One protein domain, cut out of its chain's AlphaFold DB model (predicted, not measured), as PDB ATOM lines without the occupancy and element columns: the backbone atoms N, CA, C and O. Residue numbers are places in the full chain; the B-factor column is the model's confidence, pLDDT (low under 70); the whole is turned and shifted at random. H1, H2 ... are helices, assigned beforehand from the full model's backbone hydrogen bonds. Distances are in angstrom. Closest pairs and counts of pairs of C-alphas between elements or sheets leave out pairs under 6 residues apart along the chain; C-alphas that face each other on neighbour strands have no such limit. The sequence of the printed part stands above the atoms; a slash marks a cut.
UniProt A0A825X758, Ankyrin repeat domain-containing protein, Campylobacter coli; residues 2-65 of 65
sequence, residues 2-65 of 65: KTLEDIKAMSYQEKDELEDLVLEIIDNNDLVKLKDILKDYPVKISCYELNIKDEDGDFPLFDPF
ATOM      1  N   LYS A   2     -10.667  27.466 -50.168       82.88
ATOM      2  CA  LYS A   2     -10.397  28.704 -49.434       82.88
ATOM      3  C   LYS A   2      -8.898  28.997 -49.424       82.88
ATOM      4  O   LYS A   2      -8.083  28.080 -49.503       82.88
ATOM      5  N   THR A   3      -8.527  30.264 -49.310       85.25
ATOM      6  CA  THR A   3      -7.129  30.659 -49.113       85.25
ATOM      7  C   THR A   3      -6.736  30.574 -47.636       85.25
ATOM      8  O   THR A   3      -7.580  30.473 -46.744       85.25
ATOM      9  N   LEU A   4      -5.433  30.648 -47.349       80.81
ATOM     10  CA  LEU A   4      -4.953  30.764 -45.967       80.81
ATOM     11  C   LEU A   4      -5.431  32.059 -45.294       80.81
ATOM     12  O   LEU A   4      -5.596  32.077 -44.076       80.81
ATOM     13  N   GLU A   5      -5.637  33.131 -46.060       84.62
ATOM     14  CA  GLU A   5      -6.159  34.397 -45.536       84.62
ATOM     15  C   GLU A   5      -7.626  34.254 -45.132       84.62
ATOM     16  O   GLU A   5      -7.981  34.653 -44.025       84.62
ATOM     17  N   ASP A   6      -8.435  33.571 -45.949       85.94
ATOM     18  CA  ASP A   6      -9.836  33.273 -45.631       85.94
ATOM     19  C   ASP A   6      -9.959  32.432 -44.353       85.94
ATOM     20  O   ASP A   6     -10.800  32.711 -43.504       85.94
ATOM     21  N   ILE A   7      -9.097  31.421 -44.180       82.81
ATOM     22  CA  ILE A   7      -9.088  30.567 -42.978       82.81
ATOM     23  C   ILE A   7      -8.643  31.356 -41.742       82.81
ATOM     24  O   ILE A   7      -9.192  31.191 -40.651       82.81
ATOM     25  N   LYS A   8      -7.642  32.232 -41.885       83.50
ATOM     26  CA  LYS A   8      -7.187  33.091 -40.782       83.50
ATOM     27  C   LYS A   8      -8.256  34.096 -40.368       83.50
ATOM     28  O   LYS A   8      -8.353  34.382 -39.176       83.50
ATOM     29  N   ALA A   9      -9.033  34.591 -41.329       92.19
ATOM     30  CA  ALA A   9     -10.119  35.537 -41.113       92.19
ATOM     31  C   ALA A   9     -11.361  34.914 -40.452       92.19
ATOM     32  O   ALA A   9     -12.198  35.665 -39.956       92.19
ATOM     33  N   MET A  10     -11.469  33.580 -40.396       90.12
ATOM     34  CA  MET A  10     -12.554  32.908 -39.675       90.12
ATOM     35  C   MET A  10     -12.549  33.292 -38.193       90.12
ATOM     36  O   MET A  10     -11.511  33.258 -37.513       90.12
ATOM     37  N   SER A  11     -13.738  33.608 -37.692       95.00
ATOM     38  CA  SER A  11     -14.003  33.801 -36.273       95.00
ATOM     39  C   SER A  11     -13.742  32.518 -35.481       95.00
ATOM     40  O   SER A  11     -13.625  31.423 -36.032       95.00
ATOM     41  N   TYR A  12     -13.640  32.647 -34.157       90.88
ATOM     42  CA  TYR A  12     -13.497  31.480 -33.286       90.88
ATOM     43  C   TYR A  12     -14.688  30.527 -33.402       90.88
ATOM     44  O   TYR A  12     -14.475  29.326 -33.480       90.88
ATOM     45  N   GLN A  13     -15.908  31.061 -33.487       94.94
ATOM     46  CA  GLN A  13     -17.112  30.246 -33.621       94.94
ATOM     47  C   GLN A  13     -17.125  29.459 -34.939       94.94
ATOM     48  O   GLN A  13     -17.390  28.267 -34.933       94.94
ATOM     49  N   GLU A  14     -16.760  30.085 -36.061       92.56
ATOM     50  CA  GLU A  14     -16.681  29.379 -37.351       92.56
ATOM     51  C   GLU A  14     -15.615  28.270 -37.358       92.56
ATOM     52  O   GLU A  14     -15.728  27.312 -38.120       92.56
ATOM     53  N   LYS A  15     -14.556  28.402 -36.548       89.69
ATOM     54  CA  LYS A  15     -13.531  27.356 -36.391       89.69
ATOM     55  C   LYS A  15     -14.031  26.199 -35.532       89.69
ATOM     56  O   LYS A  15     -13.770  25.061 -35.892       89.69
ATOM     57  N   ASP A  16     -14.755  26.508 -34.460       93.44
ATOM     58  CA  ASP A  16     -15.379  25.533 -33.559       93.44
ATOM     59  C   ASP A  16     -16.406  24.673 -34.316       93.44
ATOM     60  O   ASP A  16     -16.307  23.452 -34.351       93.44
ATOM     61  N   GLU A  17     -17.299  25.314 -35.079       94.50
ATOM     62  CA  GLU A  17     -18.292  24.628 -35.917       94.50
ATOM     63  C   GLU A  17     -17.644  23.754 -37.008       94.50
ATOM     64  O   GLU A  17     -18.157  22.689 -37.357       94.50
ATOM     65  N   LEU A  18     -16.507  24.194 -37.562       91.94
ATOM     66  CA  LEU A  18     -15.747  23.404 -38.530       91.94
ATOM     67  C   LEU A  18     -15.085  22.184 -37.874       91.94
ATOM     68  O   LEU A  18     -15.045  21.120 -38.492       91.94
ATOM     69  N   GLU A  19     -14.553  22.334 -36.663       91.31
ATOM     70  CA  GLU A  19     -13.950  21.243 -35.896       91.31
ATOM     71  C   GLU A  19     -14.993  20.178 -35.550       91.31
ATOM     72  O   GLU A  19     -14.791  19.010 -35.888       91.31
ATOM     73  N   ASP A  20     -16.139  20.589 -35.001       95.81
ATOM     74  CA  ASP A  20     -17.260  19.699 -34.685       95.81
ATOM     75  C   ASP A  20     -17.723  18.909 -35.914       95.81
ATOM     76  O   ASP A  20     -17.863  17.684 -35.861       95.81
ATOM     77  N   LEU A  21     -17.888  19.586 -37.056       94.31
ATOM     78  CA  LEU A  21     -18.273  18.944 -38.312       94.31
ATOM     79  C   LEU A  21     -17.248  17.890 -38.758       94.31
ATOM     80  O   LEU A  21     -17.621  16.809 -39.219       94.31
ATOM     81  N   VAL A  22     -15.952  18.197 -38.662       91.69
ATOM     82  CA  VAL A  22     -14.887  17.269 -39.064       91.69
ATOM     83  C   VAL A  22     -14.828  16.065 -38.127       91.69
ATOM     84  O   VAL A  22     -14.705  14.939 -38.613       91.69
ATOM     85  N   LEU A  23     -14.951  16.276 -36.816       93.31
ATOM     86  CA  LEU A  23     -14.974  15.199 -35.826       93.31
ATOM     87  C   LEU A  23     -16.187  14.287 -36.019       93.31
ATOM     88  O   LEU A  23     -16.020  13.070 -36.067       93.31
ATOM     89  N   GLU A  24     -17.375  14.846 -36.252       96.44
ATOM     90  CA  GLU A  24     -18.580  14.063 -36.547       96.44
ATOM     91  C   GLU A  24     -18.406  13.203 -37.810       96.44
ATOM     92  O   GLU A  24     -18.814  12.039 -37.857       96.44
ATOM     93  N   ILE A  25     -17.791  13.750 -38.860       95.06
ATOM     94  CA  ILE A  25     -17.517  13.008 -40.097       95.06
ATOM     95  C   ILE A  25     -16.542  11.850 -39.852       95.06
ATOM     96  O   ILE A  25     -16.733  10.767 -40.414       95.06
ATOM     97  N   ILE A  26     -15.515  12.067 -39.023       91.25
ATOM     98  CA  ILE A  26     -14.539  11.040 -38.640       91.25
ATOM     99  C   ILE A  26     -15.210   9.943 -37.809       91.25
ATOM    100  O   ILE A  26     -15.040   8.767 -38.131       91.25
ATOM    101  N   ASP A  27     -16.011  10.310 -36.808       95.56
ATOM    102  CA  ASP A  27     -16.742   9.366 -35.954       95.56
ATOM    103  C   ASP A  27     -17.711   8.499 -36.767       95.56
ATOM    104  O   ASP A  27     -17.840   7.295 -36.534       95.56
ATOM    105  N   ASN A  28     -18.338   9.086 -37.788       96.62
ATOM    106  CA  ASN A  28     -19.201   8.374 -38.728       96.62
ATOM    107  C   ASN A  28     -18.433   7.590 -39.810       96.62
ATOM    108  O   ASN A  28     -19.056   6.891 -40.614       96.62
ATOM    109  N   ASN A  29     -17.100   7.696 -39.854       94.06
ATOM    110  CA  ASN A  29     -16.232   7.118 -40.882       94.06
ATOM    111  C   ASN A  29     -16.672   7.482 -42.322       94.06
ATOM    112  O   ASN A  29     -16.557   6.683 -43.258       94.06
ATOM    113  N   ASP A  30     -17.191   8.698 -42.515       95.75
ATOM    114  CA  ASP A  30     -17.668   9.183 -43.813       95.75
ATOM    115  C   ASP A  30     -16.508   9.789 -44.619       95.75
ATOM    116  O   ASP A  30     -16.308  11.003 -44.721       95.75
ATOM    117  N   LEU A  31     -15.711   8.901 -45.215       89.69
ATOM    118  CA  LEU A  31     -14.523   9.271 -45.991       89.69
ATOM    119  C   LEU A  31     -14.843  10.139 -47.221       89.69
ATOM    120  O   LEU A  31     -13.974  10.871 -47.700       89.69
ATOM    121  N   VAL A  32     -16.070  10.060 -47.748       93.38
ATOM    122  CA  VAL A  32     -16.498  10.859 -48.904       93.38
ATOM    123  C   VAL A  32     -16.656  12.315 -48.487       93.38
ATOM    124  O   VAL A  32     -16.060  13.193 -49.114       93.38
ATOM    125  N   LYS A  33     -17.374  12.568 -47.386       92.38
ATOM    126  CA  LYS A  33     -17.521  13.925 -46.847       92.38
ATOM    127  C   LYS A  33     -16.202  14.503 -46.363       92.38
ATOM    128  O   LYS A  33     -15.932  15.673 -46.624       92.38
ATOM    129  N   LEU A  34     -15.353  13.689 -45.728       89.75
ATOM    130  CA  LEU A  34     -14.030  14.140 -45.296       89.75
ATOM    131  C   LEU A  34     -13.211  14.637 -46.492       89.75
ATOM    132  O   LEU A  34     -12.659  15.734 -46.463       89.75
ATOM    133  N   LYS A  35     -13.185  13.861 -47.583       88.44
ATOM    134  CA  LYS A  35     -12.509  14.260 -48.821       88.44
ATOM    135  C   LYS A  35     -13.072  15.560 -49.392       88.44
ATOM    136  O   LYS A  35     -12.298  16.367 -49.899       88.44
ATOM    137  N   ASP A  36     -14.386  15.752 -49.347       90.06
ATOM    138  CA  ASP A  36     -15.014  16.962 -49.874       90.06
ATOM    139  C   ASP A  36     -14.672  18.204 -49.042       90.06
ATOM    140  O   ASP A  36     -14.296  19.217 -49.627       90.06
ATOM    141  N   ILE A  37     -14.654  18.110 -47.708       88.62
ATOM    142  CA  ILE A  37     -14.181  19.203 -46.838       88.62
ATOM    143  C   ILE A  37     -12.725  19.561 -47.155       88.62
ATOM    144  O   ILE A  37     -12.388  20.733 -47.326       88.62
ATOM    145  N   LEU A  38     -11.856  18.562 -47.303       85.06
ATOM    146  CA  LEU A  38     -10.431  18.778 -47.579       85.06
ATOM    147  C   LEU A  38     -10.157  19.430 -48.950       85.06
ATOM    148  O   LEU A  38      -9.075  19.975 -49.155       85.06
ATOM    149  N   LYS A  39     -11.114  19.429 -49.891       85.62
ATOM    150  CA  LYS A  39     -10.999  20.216 -51.139       85.62
ATOM    151  C   LYS A  39     -11.147  21.712 -50.890       85.62
ATOM    152  O   LYS A  39     -10.619  22.527 -51.650       85.62
ATOM    153  N   ASP A  40     -11.912  22.080 -49.868       84.50
ATOM    154  CA  ASP A  40     -12.198  23.469 -49.553       84.50
ATOM    155  C   ASP A  40     -11.246  24.064 -48.529       84.50
ATOM    156  O   ASP A  40     -11.005  25.265 -48.587       84.50
ATOM    157  N   TYR A  41     -10.617  23.250 -47.689       80.62
ATOM    158  CA  TYR A  41      -9.601  23.708 -46.750       80.62
ATOM    159  C   TYR A  41      -8.219  23.227 -47.203       80.62
ATOM    160  O   TYR A  41      -7.966  22.028 -47.133       80.62
ATOM    161  N   PRO A  42      -7.309  24.109 -47.672       70.19
ATOM    162  CA  PRO A  42      -5.910  23.758 -47.902       70.19
ATOM    163  C   PRO A  42      -5.279  23.197 -46.631       70.19
ATOM    164  O   PRO A  42      -4.784  23.935 -45.782       70.19
ATOM    165  N   VAL A  43      -5.266  21.876 -46.514       65.31
ATOM    166  CA  VAL A  43      -4.506  21.188 -45.482       65.31
ATOM    167  C   VAL A  43      -3.142  20.893 -46.081       65.31
ATOM    168  O   VAL A  43      -3.014  20.088 -47.003       65.31
ATOM    169  N   LYS A  44      -2.098  21.554 -45.576       62.12
ATOM    170  CA  LYS A  44      -0.749  21.021 -45.761       62.12
ATOM    171  C   LYS A  44      -0.687  19.728 -44.958       62.12
ATOM    172  O   LYS A  44      -0.678  19.766 -43.731       62.12
ATOM    173  N   ILE A  45      -0.685  18.590 -45.646       53.81
ATOM    174  CA  ILE A  45      -0.404  17.287 -45.042       53.81
ATOM    175  C   ILE A  45       1.075  17.302 -44.630       53.81
ATOM    176  O   ILE A  45       1.941  16.858 -45.375       53.81
ATOM    177  N   SER A  46       1.394  17.850 -43.454       50.12
ATOM    178  CA  SER A  46       2.758  17.840 -42.916       50.12
ATOM    179  C   SER A  46       2.985  16.579 -42.075       50.12
ATOM    180  O   SER A  46       3.364  16.652 -40.908       50.12
ATOM    181  N   CYS A  47       2.724  15.397 -42.632       47.00
ATOM    182  CA  CYS A  47       2.995  14.150 -41.908       47.00
ATOM    183  C   CYS A  47       4.502  13.856 -41.808       47.00
ATOM    184  O   CYS A  47       4.908  13.085 -40.946       47.00
ATOM    185  N   TYR A  48       5.326  14.466 -42.671       51.62
ATOM    186  CA  TYR A  48       6.741  14.109 -42.822       51.62
ATOM    187  C   TYR A  48       7.705  15.303 -43.012       51.62
ATOM    188  O   TYR A  48       8.913  15.105 -42.975       51.62
ATOM    189  N   GLU A  49       7.224  16.545 -43.158       50.50
ATOM    190  CA  GLU A  49       8.088  17.689 -43.529       50.50
ATOM    191  C   GLU A  49       8.908  18.285 -42.369       50.50
ATOM    192  O   GLU A  49       9.995  18.805 -42.591       50.50
ATOM    193  N   LEU A  50       8.435  18.239 -41.117       49.94
ATOM    194  CA  LEU A  50       9.070  19.034 -40.048       49.94
ATOM    195  C   LEU A  50      10.402  18.467 -39.525       49.94
ATOM    196  O   LEU A  50      11.169  19.219 -38.927       49.94
ATOM    197  N   ASN A  51      10.699  17.184 -39.759       51.69
ATOM    198  CA  ASN A  51      11.885  16.513 -39.204       51.69
ATOM    199  C   ASN A  51      12.747  15.767 -40.238       51.69
ATOM    200  O   ASN A  51      13.709  15.112 -39.849       51.69
ATOM    201  N   ILE A  52      12.434  15.859 -41.531       54.72
ATOM    202  CA  ILE A  52      13.268  15.296 -42.599       54.72
ATOM    203  C   ILE A  52      13.933  16.480 -43.295       54.72
ATOM    204  O   ILE A  52      13.381  17.056 -44.223       54.72
ATOM    205  N   LYS A  53      15.082  16.897 -42.764       52.53
ATOM    206  CA  LYS A  53      16.011  17.794 -43.455       52.53
ATOM    207  C   LYS A  53      17.158  16.924 -43.947       52.53
ATOM    208  O   LYS A  53      17.698  16.163 -43.141       52.53
ATOM    209  N   ASP A  54      17.510  17.009 -45.220       56.06
ATOM    210  CA  ASP A  54      18.847  16.596 -45.636       56.06
ATOM    211  C   ASP A  54      19.876  17.674 -45.236       56.06
ATOM    212  O   ASP A  54      19.522  18.715 -44.668       56.06
ATOM    213  N   GLU A  55      21.165  17.398 -45.443       58.88
ATOM    214  CA  GLU A  55      22.252  18.301 -45.038       58.88
ATOM    215  C   GLU A  55      22.206  19.669 -45.754       58.88
ATOM    216  O   GLU A  55      22.774  20.633 -45.235       58.88
ATOM    217  N   ASP A  56      21.471  19.780 -46.868       64.75
ATOM    218  CA  ASP A  56      21.360  20.980 -47.706       64.75
ATOM    219  C   ASP A  56      20.016  21.729 -47.544       64.75
ATOM    220  O   ASP A  56      19.868  22.863 -48.008       64.75
ATOM    221  N   GLY A  57      19.062  21.161 -46.798       58.06
ATOM    222  CA  GLY A  57      17.787  21.793 -46.457       58.06
ATOM    223  C   GLY A  57      16.695  21.654 -47.519       58.06
ATOM    224  O   GLY A  57      15.727  22.420 -47.464       58.06
ATOM    225  N   ASP A  58      16.835  20.703 -48.445       57.72
ATOM    226  CA  ASP A  58      15.832  20.397 -49.465       57.72
ATOM    227  C   ASP A  58      14.909  19.246 -49.015       57.72
ATOM    228  O   ASP A  58      15.201  18.507 -48.068       57.72
ATOM    229  N   PHE A  59      13.731  19.134 -49.636       57.72
ATOM    230  CA  PHE A  59      12.687  18.177 -49.237       57.72
ATOM    231  C   PHE A  59      12.580  17.018 -50.249       57.72
ATOM    232  O   PHE A  59      11.732  17.065 -51.144       57.72
ATOM    233  N   PRO A  60      13.348  15.921 -50.096       57.78
ATOM    234  CA  PRO A  60      13.486  14.873 -51.119       57.78
ATOM    235  C   PRO A  60      12.242  13.990 -51.326       57.78
ATOM    236  O   PRO A  60      12.244  13.079 -52.151       57.78
ATOM    237  N   LEU A  61      11.159  14.202 -50.574       52.53
ATOM    238  CA  LEU A  61       9.975  13.333 -50.620       52.53
ATOM    239  C   LEU A  61       9.042  13.591 -51.813       52.53
ATOM    240  O   LEU A  61       8.130  12.794 -52.034       52.53
ATOM    241  N   PHE A  62       9.271  14.654 -52.587       54.44
ATOM    242  CA  PHE A  62       8.501  14.950 -53.798       54.44
ATOM    243  C   PHE A  62       9.375  15.304 -55.006       54.44
ATOM    244  O   PHE A  62       8.948  16.102 -55.842       54.44
ATOM    245  N   ASP A  63      10.559  14.703 -55.143       49.16
ATOM    246  CA  ASP A  63      11.247  14.754 -56.435       49.16
ATOM    247  C   ASP A  63      10.447  13.949 -57.476       49.16
ATOM    248  O   ASP A  63      10.164  12.767 -57.252       49.16
ATOM    249  N   PRO A  64      10.036  14.544 -58.614       51.59
ATOM    250  CA  PRO A  64       9.328  13.807 -59.649       51.59
ATOM    251  C   PRO A  64      10.249  13.000 -60.582       51.59
ATOM    252  O   PRO A  64       9.724  12.434 -61.543       51.59
ATOM    253  N   PHE A  65      11.572  12.942 -60.356       40.34
ATOM    254  CA  PHE A  65      12.528  12.275 -61.255       40.34
ATOM    255  C   PHE A  65      13.749  11.689 -60.545       40.34
ATOM    256  O   PHE A  65      14.391  12.431 -59.777       40.34
TER     257      PHE A  65
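Overview. This is residues 2 to 65 of the 65 residues of the protein "Ankyrin repeat domain-containing protein" of Campylobacter coli (UniProt A0A825X758). Two helices, H2 and H3, form a hairpin that opens as a narrow V, and a short helix H1 is set off near the end where H2 begins. From the end of H3 a long tail with no named element, residues 41 to 65, runs away from the hairpin and makes much of the length, with residues 53 to 58 sticking out. The printed part has 64 residues, with three named helices in the order H1, H2, H3 and no named strand; the class is all helix. The whole is only just loose, close to extended, with a radius of gyration of the C-alphas of 15.8 A, and spans 42 by 29 by 20 A.

Along the chain. H1 is residues 4 to 9 and begins at C-alpha 4, (-4.953, 30.764, -45.967); it is 8.5 A long from first to last C-alpha. H2, residues 12 to 27, measures 22.5 A and begins at C-alpha 12, (-13.497, 31.480, -33.286). H3, residues 31 to 40, measures 14.8 A and ends at C-alpha 40, (-12.198, 23.469, -49.553).

Arrangement. H1 is apart from H2, though a tight link of 2 residues joins them, and H1 is apart from H3. H2 and H3, joined by a tight link of 3 residues, form a helical hairpin. They touch, H2 with residues 22 to 26 alone; the closest C-alphas, those of Ile 25 and Leu 34, are 6.4 A apart. Their lines stand at a shallow tilt of 28 degrees, opposite ways. In H1 and H2 every O i to N i+4 pair is within hydrogen-bond range; in H3 5 of 6 are.

Size, cuts and confidence. The two C-alphas farthest apart, those of Gln 13 and Phe 65, the chain's last residue, are 44.3 A apart. The printed part has no cut. Residues 8 to 14, of which 12 to 14 belong to H2, stand free, as do residues 53 to 58. The mean pLDDT of the printed part is 77.0, and residues 43 to 65 are under 70.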